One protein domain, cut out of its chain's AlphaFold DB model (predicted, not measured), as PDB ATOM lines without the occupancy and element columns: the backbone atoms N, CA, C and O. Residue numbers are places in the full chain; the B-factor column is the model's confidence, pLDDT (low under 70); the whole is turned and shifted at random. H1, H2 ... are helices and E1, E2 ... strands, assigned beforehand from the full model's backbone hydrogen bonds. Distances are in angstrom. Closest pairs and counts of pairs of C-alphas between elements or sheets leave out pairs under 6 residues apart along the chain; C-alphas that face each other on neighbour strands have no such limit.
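This is residues 9 to 65 of the 69 residues of an uncharacterized protein of Salinibacter ruber (UniProt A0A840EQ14). Two small strand hairpins, E1 with E2 and E3 with E4, make one end of an elongated body and come together where Glu 11 of E1 meets Ile 59 of E4; H2 lies near the middle, and H1 with the link from H1 to H2, which holds Glu 34, makes the other end. H1 packs on H2 at a steep tilt, H2 leads back to E3, and the short H3 follows E4 at the close of the printed part. The printed part has 57 residues with three named helices and four named strands, in the order E1, E2, H1, H2, E3, E4, H3; each sheet has two antiparallel strands, and the class is mixed, helices and strands. The whole is compact, with a radius of gyration of the C-alphas of 11.5 A, and the C-alphas span 33 by 20 by 15 A.

E1, residues 9 to 11, and E2, residues 18 to 21, form an antiparallel hairpin, their directions 154 degrees apart, with N 10 and O 19 at 3.0 A and N 19 and O 10 at 2.9 A, within hydrogen-bond range. E3, residues 52 to 54, and E4, residues 59 to 61, form the other hairpin, at 162 degrees, with N 53 and O 60 at 2.8 A, within hydrogen-bond range. The closest C-alphas of E1 and E4 are those of Glu 11 and Ile 59, 6.7 A apart, while E2 is apart from E3 and from E4. H1, residues 23 to 29, touches H2, residues 40 to 49; their closest C-alphas, of Val 26 and Val 46, are 6.5 A apart, and they run the same way at a steep tilt of 52 degrees. The closest C-alphas of H2 and E3 are those of Leu 47 and Ile 53, 6.5 A apart. H2 and E4 are near each other, with 5 pairs of C-alphas within 10 A. H3, residues 62 to 65, touches no helix; its closest C-alpha pair with E3 is Leu 62 and Trp 52, 6.4 A. Every O i to N i+4 pair is within hydrogen-bond range in H1 and H2, and H3 is too short for such a pair.

E1 begins at C-alpha 9, (50.125, -5.321, 125.952), and measures 6.8 A; E2 measures 10.0 A. H1 measures 10.0 A and H2 14.4 A, from C-alpha 40 at (58.897, -2.898, 116.452) to C-alpha 49. E3 measures 6.6 A and E4 7.0 A. H3 measures 5.5 A and ends at C-alpha 65, (33.906, -7.252, 113.504).

The C-alphas of Cys 15 and Glu 34 are the two farthest apart, at 33.6 A. The printed part has no cut, and no link is long; those from E1 to E2 and from H1 to H2 are short, the others tight. The mean pLDDT of the printed part is 89.7, and residue 65 alone is under 70.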
ATOM      1  N   VAL A   9      51.573  -5.239 125.779       92.81
ATOM      2  CA  VAL A   9      50.125  -5.321 125.952       92.81
ATOM      3  C   VAL A   9      49.505  -4.269 125.051       92.81
ATOM      4  O   VAL A   9      49.927  -3.111 125.070       92.81
ATOM      5  N   PHE A  10      48.542  -4.684 124.238       92.38
ATOM      6  CA  PHE A  10      47.793  -3.797 123.365       92.38
ATOM      7  C   PHE A  10      46.307  -3.980 123.606       92.38
ATOM      8  O   PHE A  10      45.841  -5.108 123.738       92.38
ATOM      9  N   GLU A  11      45.586  -2.869 123.609       94.38
ATOM     10  CA  GLU A  11      44.140  -2.834 123.760       94.38
ATOM     11  C   GLU A  11      43.497  -2.456 122.425       94.38
ATOM     12  O   GLU A  11      43.995  -1.610 121.673       94.38
ATOM     13  N   CYS A  12      42.400  -3.129 122.110       94.69
ATOM     14  CA  CYS A  12      41.631  -2.922 120.906       94.69
ATOM     15  C   CYS A  12      40.737  -1.696 121.073       94.69
ATOM     16  O   CYS A  12      39.832  -1.677 121.904       94.69
ATOM     17  N   ALA A  13      40.915  -0.703 120.207       93.00
ATOM     18  CA  ALA A  13      40.177   0.557 120.240       93.00
ATOM     19  C   ALA A  13      38.658   0.408 120.006       93.00
ATOM     20  O   ALA A  13      37.927   1.386 120.142       93.00
ATOM     21  N   SER A  14      38.183  -0.778 119.604       90.25
ATOM     22  CA  SER A  14      36.784  -1.016 119.228       90.25
ATOM     23  C   SER A  14      35.980  -1.870 120.208       90.25
ATOM     24  O   SER A  14      34.759  -1.739 120.202       90.25
ATOM     25  N   CYS A  15      36.599  -2.734 121.017       89.19
ATOM     26  CA  CYS A  15      35.841  -3.624 121.908       89.19
ATOM     27  C   CYS A  15      36.575  -4.041 123.192       89.19
ATOM     28  O   CYS A  15      36.304  -5.119 123.704       89.19
ATOM     29  N   GLU A  16      37.500  -3.217 123.708       87.31
ATOM     30  CA  GLU A  16      38.223  -3.432 124.988       87.31
ATOM     31  C   GLU A  16      39.012  -4.759 125.081       87.31
ATOM     32  O   GLU A  16      39.602  -5.076 126.110       87.31
ATOM     33  N   ASN A  17      39.070  -5.540 123.998       93.06
ATOM     34  CA  ASN A  17      39.879  -6.748 123.928       93.06
ATOM     35  C   ASN A  17      41.357  -6.400 124.082       93.06
ATOM     36  O   ASN A  17      41.836  -5.413 123.525       93.06
ATOM     37  N   GLU A  18      42.104  -7.274 124.746       94.50
ATOM     38  CA  GLU A  18      43.546  -7.131 124.907       94.50
ATOM     39  C   GLU A  18      44.297  -8.268 124.216       94.50
ATOM     40  O   GLU A  18      43.868  -9.424 124.201       94.50
ATOM     41  N   ILE A  19      45.475  -7.948 123.689       93.62
ATOM     42  CA  ILE A  19      46.449  -8.929 123.228       93.62
ATOM     43  C   ILE A  19      47.780  -8.725 123.941       93.62
ATOM     44  O   ILE A  19      48.328  -7.624 124.005       93.62
ATOM     45  N   VAL A  20      48.326  -9.834 124.433       95.00
ATOM     46  CA  VAL A  20      49.658  -9.887 125.032       95.00
ATOM     47  C   VAL A  20      50.616 -10.571 124.062       95.00
ATOM     48  O   VAL A  20      50.391 -11.707 123.633       95.00
ATOM     49  N   ILE A  21      51.704  -9.880 123.726       93.56
ATOM     50  CA  ILE A  21      52.803 -10.407 122.916       93.56
ATOM     51  C   ILE A  21      54.030 -10.538 123.813       93.56
ATOM     52  O   ILE A  21      54.680  -9.552 124.163       93.56
ATOM     53  N   ASP A  22      54.355 -11.776 124.176       92.69
ATOM     54  CA  ASP A  22      55.593 -12.123 124.868       92.69
ATOM     55  C   ASP A  22      56.701 -12.533 123.878       92.69
ATOM     56  O   ASP A  22      56.475 -12.774 122.688       92.69
ATOM     57  N   ARG A  23      57.943 -12.628 124.369       90.69
ATOM     58  CA  ARG A  23      59.095 -12.996 123.529       90.69
ATOM     59  C   ARG A  23      58.952 -14.400 122.931       90.69
ATOM     60  O   ARG A  23      59.439 -14.665 121.834       90.69
ATOM     61  N   LYS A  24      58.280 -15.308 123.648       91.31
ATOM     62  CA  LYS A  24      58.003 -16.668 123.177       91.31
ATOM     63  C   LYS A  24      57.076 -16.643 121.963       91.31
ATOM     64  O   LYS A  24      57.381 -17.302 120.979       91.31
ATOM     65  N   THR A  25      56.006 -15.858 122.015       92.19
ATOM     66  CA  THR A  25      55.041 -15.669 120.931       92.19
ATOM     67  C   THR A  25      55.746 -15.221 119.665       92.19
ATOM     68  O   THR A  25      55.555 -15.828 118.618       92.19
ATOM     69  N   VAL A  26      56.612 -14.212 119.770       91.00
ATOM     70  CA  VAL A  26      57.373 -13.718 118.620       91.00
ATOM     71  C   VAL A  26      58.261 -14.811 118.030       91.00
ATOM     72  O   VAL A  26      58.208 -15.080 116.832       91.00
ATOM     73  N   ARG A  27      59.037 -15.498 118.875       90.31
ATOM     74  CA  ARG A  27      59.896 -16.603 118.436       90.31
ATOM     75  C   ARG A  27      59.098 -17.726 117.770       90.31
ATOM     76  O   ARG A  27      59.552 -18.287 116.779       90.31
ATOM     77  N   ASP A  28      57.940 -18.071 118.318       91.19
ATOM     78  CA  ASP A  28      57.116 -19.164 117.813       91.19
ATOM     79  C   ASP A  28      56.448 -18.770 116.473       91.19
ATOM     80  O   ASP A  28      56.411 -19.593 115.557       91.19
ATOM     81  N   THR A  29      56.025 -17.507 116.307       90.94
ATOM     82  CA  THR A  29      55.542 -16.931 115.034       90.94
ATOM     83  C   THR A  29      56.606 -16.983 113.934       90.94
ATOM     84  O   THR A  29      56.313 -17.324 112.789       90.94
ATOM     85  N   PHE A  30      57.856 -16.690 114.280       90.00
ATOM     86  CA  PHE A  30      58.975 -16.636 113.342       90.00
ATOM     87  C   PHE A  30      59.892 -17.858 113.426       90.00
ATOM     88  O   PHE A  30      61.072 -17.772 113.118       90.00
ATOM     89  N   ARG A  31      59.372 -19.024 113.824       86.00
ATOM     90  CA  ARG A  31      60.180 -20.223 114.115       86.00
ATOM     91  C   ARG A  31      61.158 -20.637 113.003       86.00
ATOM     92  O   ARG A  31      62.161 -21.284 113.291       86.00
ATOM     93  N   PHE A  32      60.841 -20.320 111.749       87.00
ATOM     94  CA  PHE A  32      61.640 -20.680 110.572       87.00
ATOM     95  C   PHE A  32      62.526 -19.540 110.048       87.00
ATOM     96  O   PHE A  32      63.156 -19.691 109.003       87.00
ATOM     97  N   THR A  33      62.577 -18.408 110.750       84.25
ATOM     98  CA  THR A  33      63.414 -17.250 110.426       84.25
ATOM     99  C   THR A  33      64.204 -16.800 111.662       84.25
ATOM    100  O   THR A  33      63.901 -17.188 112.787       84.25
ATOM    101  N   GLU A  34      65.239 -15.981 111.467       80.19
ATOM    102  CA  GLU A  34      65.975 -15.321 112.558       80.19
ATOM    103  C   GLU A  34      65.627 -13.822 112.568       80.19
ATOM    104  O   GLU A  34      66.420 -13.006 112.094       80.19
ATOM    105  N   PRO A  35      64.413 -13.424 113.002       81.12
ATOM    106  CA  PRO A  35      64.063 -12.011 113.064       81.12
ATOM    107  C   PRO A  35      64.815 -11.322 114.207       81.12
ATOM    108  O   PRO A  35      65.217 -11.952 115.190       81.12
ATOM    109  N   ASP A  36      64.900  -9.998 114.136       86.69
ATOM    110  CA  ASP A  36      65.180  -9.204 115.326       86.69
ATOM    111  C   ASP A  36      63.981  -9.301 116.278       86.69
ATOM    112  O   ASP A  36      62.918  -8.724 116.028       86.69
ATOM    113  N   LEU A  37      64.147 -10.067 117.356       84.19
ATOM    114  CA  LEU A  37      63.104 -10.278 118.355       84.19
ATOM    115  C   LEU A  37      62.758  -8.998 119.108       84.19
ATOM    116  O   LEU A  37      61.690  -8.955 119.685       84.19
ATOM    117  N   ASP A  38      63.604  -7.973 119.108       84.31
ATOM    118  CA  ASP A  38      63.357  -6.726 119.831       84.31
ATOM    119  C   ASP A  38      63.039  -5.566 118.866       84.31
ATOM    120  O   ASP A  38      63.156  -4.399 119.239       84.31
ATOM    121  N   SER A  39      62.612  -5.875 117.633       88.06
ATOM    122  CA  SER A  39      62.171  -4.888 116.640       88.06
ATOM    123  C   SER A  39      60.667  -4.615 116.715       88.06
ATOM    124  O   SER A  39      59.842  -5.528 116.820       88.06
ATOM    125  N   VAL A  40      60.297  -3.337 116.574       88.00
ATOM    126  CA  VAL A  40      58.897  -2.898 116.452       88.00
ATOM    127  C   VAL A  40      58.217  -3.554 115.247       88.00
ATOM    128  O   VAL A  40      57.052  -3.933 115.341       88.00
ATOM    129  N   ASP A  41      58.945  -3.752 114.147       89.25
ATOM    130  CA  ASP A  41      58.406  -4.378 112.936       89.25
ATOM    131  C   ASP A  41      58.041  -5.843 113.177       89.25
ATOM    132  O   ASP A  41      56.987  -6.310 112.746       89.25
ATOM    133  N   THR A  42      58.872  -6.554 113.939       91.62
ATOM    134  CA  THR A  42      58.622  -7.942 114.329       91.62
ATOM    135  C   THR A  42      57.360  -8.047 115.193       91.62
ATOM    136  O   THR A  42      56.532  -8.933 114.977       91.62
ATOM    137  N   VAL A  43      57.153  -7.114 116.128       91.75
ATOM    138  CA  VAL A  43      55.925  -7.045 116.943       91.75
ATOM    139  C   VAL A  43      54.702  -6.710 116.082       91.75
ATOM    140  O   VAL A  43      53.663  -7.355 116.221       91.75
ATOM    141  N   ASN A  44      54.822  -5.757 115.154       92.12
ATOM    142  CA  ASN A  44      53.739  -5.380 114.239       92.12
ATOM    143  C   ASN A  44      53.327  -6.540 113.320       92.12
ATOM    144  O   ASN A  44      52.142  -6.737 113.058       92.12
ATOM    145  N   ALA A  45      54.284  -7.344 112.861       92.94
ATOM    146  CA  ALA A  45      54.001  -8.527 112.061       92.94
ATOM    147  C   ALA A  45      53.275  -9.624 112.865       92.94
ATOM    148  O   ALA A  45      52.383 -10.281 112.329       92.94
ATOM    149  N   VAL A  46      53.598  -9.790 114.155       94.31
ATOM    150  CA  VAL A  46      52.860 -10.697 115.058       94.31
ATOM    151  C   VAL A  46      51.427 -10.212 115.270       94.31
ATOM    152  O   VAL A  46      50.510 -11.029 115.212       94.31
ATOM    153  N   LEU A  47      51.225  -8.903 115.478       94.25
ATOM    154  CA  LEU A  47      49.887  -8.306 115.546       94.25
ATOM    155  C   LEU A  47      49.095  -8.642 114.278       94.25
ATOM    156  O   LEU A  47      48.030  -9.249 114.369       94.25
ATOM    157  N   TYR A  48      49.661  -8.361 113.103       93.38
ATOM    158  CA  TYR A  48      48.994  -8.613 111.827       93.38
ATOM    159  C   TYR A  48      48.614 -10.088 111.638       93.38
ATOM    160  O   TYR A  48      47.476 -10.388 111.279       93.38
ATOM    161  N   GLN A  49      49.520 -11.028 111.940       92.25
ATOM    162  CA  GLN A  49      49.221 -12.465 111.856       92.25
ATOM    163  C   GLN A  49      48.095 -12.916 112.790       92.25
ATOM    164  O   GLN A  49      47.424 -13.902 112.497       92.25
ATOM    165  N   ARG A  50      47.898 -12.222 113.912       92.12
ATOM    166  CA  ARG A  50      46.830 -12.513 114.871       92.12
ATOM    167  C   ARG A  50      45.536 -11.754 114.580       92.12
ATOM    168  O   ARG A  50      44.634 -11.800 115.402       92.12
ATOM    169  N   GLY A  51      45.443 -11.055 113.448       93.69
ATOM    170  CA  GLY A  51      44.264 -10.261 113.107       93.69
ATOM    171  C   GLY A  51      44.196  -8.924 113.843       93.69
ATOM    172  O   GLY A  51      43.112  -8.388 114.047       93.69
ATOM    173  N   TRP A  52      45.342  -8.375 114.250       94.94
ATOM    174  CA  TRP A  52      45.443  -7.062 114.878       94.94
ATOM    175  C   TRP A  52      46.139  -6.076 113.945       94.94
ATOM    176  O   TRP A  52      47.226  -6.332 113.429       94.94
ATOM    177  N   ILE A  53      45.521  -4.920 113.732       92.88
ATOM    178  CA  ILE A  53      46.017  -3.871 112.845       92.88
ATOM    179  C   ILE A  53      46.398  -2.669 113.695       92.88
ATOM    180  O   ILE A  53      45.563  -2.084 114.384       92.88
ATOM    181  N   ARG A  54      47.670  -2.281 113.617       89.75
ATOM    182  CA  ARG A  54      48.186  -1.079 114.265       89.75
ATOM    183  C   ARG A  54      48.302   0.058 113.258       89.75
ATOM    184  O   ARG A  54      48.880  -0.103 112.188       89.75
ATOM    185  N   THR A  55      47.783   1.211 113.646       88.19
ATOM    186  CA  THR A  55      48.006   2.508 112.999       88.19
ATOM    187  C   THR A  55      48.939   3.352 113.872       88.19
ATOM    188  O   THR A  55      49.353   2.916 114.948       88.19
ATOM    189  N   ASP A  56      49.238   4.581 113.456       85.81
ATOM    190  CA  ASP A  56      50.098   5.490 114.226       85.81
ATOM    191  C   ASP A  56      49.547   5.814 115.627       85.81
ATOM    192  O   ASP A  56      50.311   6.149 116.534       85.81
ATOM    193  N   HIS A  57      48.228   5.704 115.823       86.69
ATOM    194  CA  HIS A  57      47.559   6.143 117.053       86.69
ATOM    195  C   HIS A  57      46.661   5.090 117.701       86.69
ATOM    196  O   HIS A  57      46.414   5.169 118.899       86.69
ATOM    197  N   LEU A  58      46.162   4.125 116.929       91.56
ATOM    198  CA  LEU A  58      45.150   3.170 117.375       91.56
ATOM    199  C   LEU A  58      45.501   1.748 116.956       91.56
ATOM    200  O   LEU A  58      46.144   1.529 115.925       91.56
ATOM    201  N   ILE A  59      45.023   0.793 117.746       92.62
ATOM    202  CA  ILE A  59      45.106  -0.635 117.466       92.62
ATOM    203  C   ILE A  59      43.696  -1.193 117.357       92.62
ATOM    204  O   ILE A  59      42.839  -0.910 118.187       92.62
ATOM    205  N   PHE A  60      43.467  -1.986 116.320       92.69
ATOM    206  CA  PHE A  60      42.193  -2.625 116.026       92.69
ATOM    207  C   PHE A  60      42.382  -4.135 115.965       92.69
ATOM    208  O   PHE A  60      43.446  -4.611 115.576       92.69
ATOM    209  N   CYS A  61      41.341  -4.877 116.306       92.69
ATOM    210  CA  CYS A  61      41.299  -6.326 116.272       92.69
ATOM    211  C   CYS A  61      40.120  -6.753 115.394       92.69
ATOM    212  O   CYS A  61      39.037  -6.170 115.468       92.69
ATOM    213  N   LEU A  62      40.351  -7.735 114.524       86.81
ATOM    214  CA  LEU A  62      39.329  -8.233 113.603       86.81
ATOM    215  C   LEU A  62      38.193  -8.957 114.341       86.81
ATOM    216  O   LEU A  62      37.066  -8.937 113.858       86.81
ATOM    217  N   ASP A  63      38.456  -9.474 115.544       82.44
ATOM    218  CA  ASP A  63      37.467 -10.156 116.387       82.44
ATOM    219  C   ASP A  63      36.269  -9.259 116.761       82.44
ATOM    220  O   ASP A  63      35.161  -9.758 116.922       82.44
ATOM    221  N   CYS A  64      36.431  -7.927 116.845       77.44
ATOM    222  CA  CYS A  64      35.285  -7.037 117.109       77.44
ATOM    223  C   CYS A  64      34.297  -6.952 115.932       77.44
ATOM    224  O   CYS A  64      33.226  -6.360 116.076       77.44
ATOM    225  N   VAL A  65      34.684  -7.417 114.740       66.31
ATOM    226  CA  VAL A  65      33.906  -7.252 113.504       66.31
ATOM    227  C   VAL A  65      32.995  -8.461 113.244       66.31
ATOM    228  O   VAL A  65      32.066  -8.340 112.450       66.31
TER     229      VAL A  65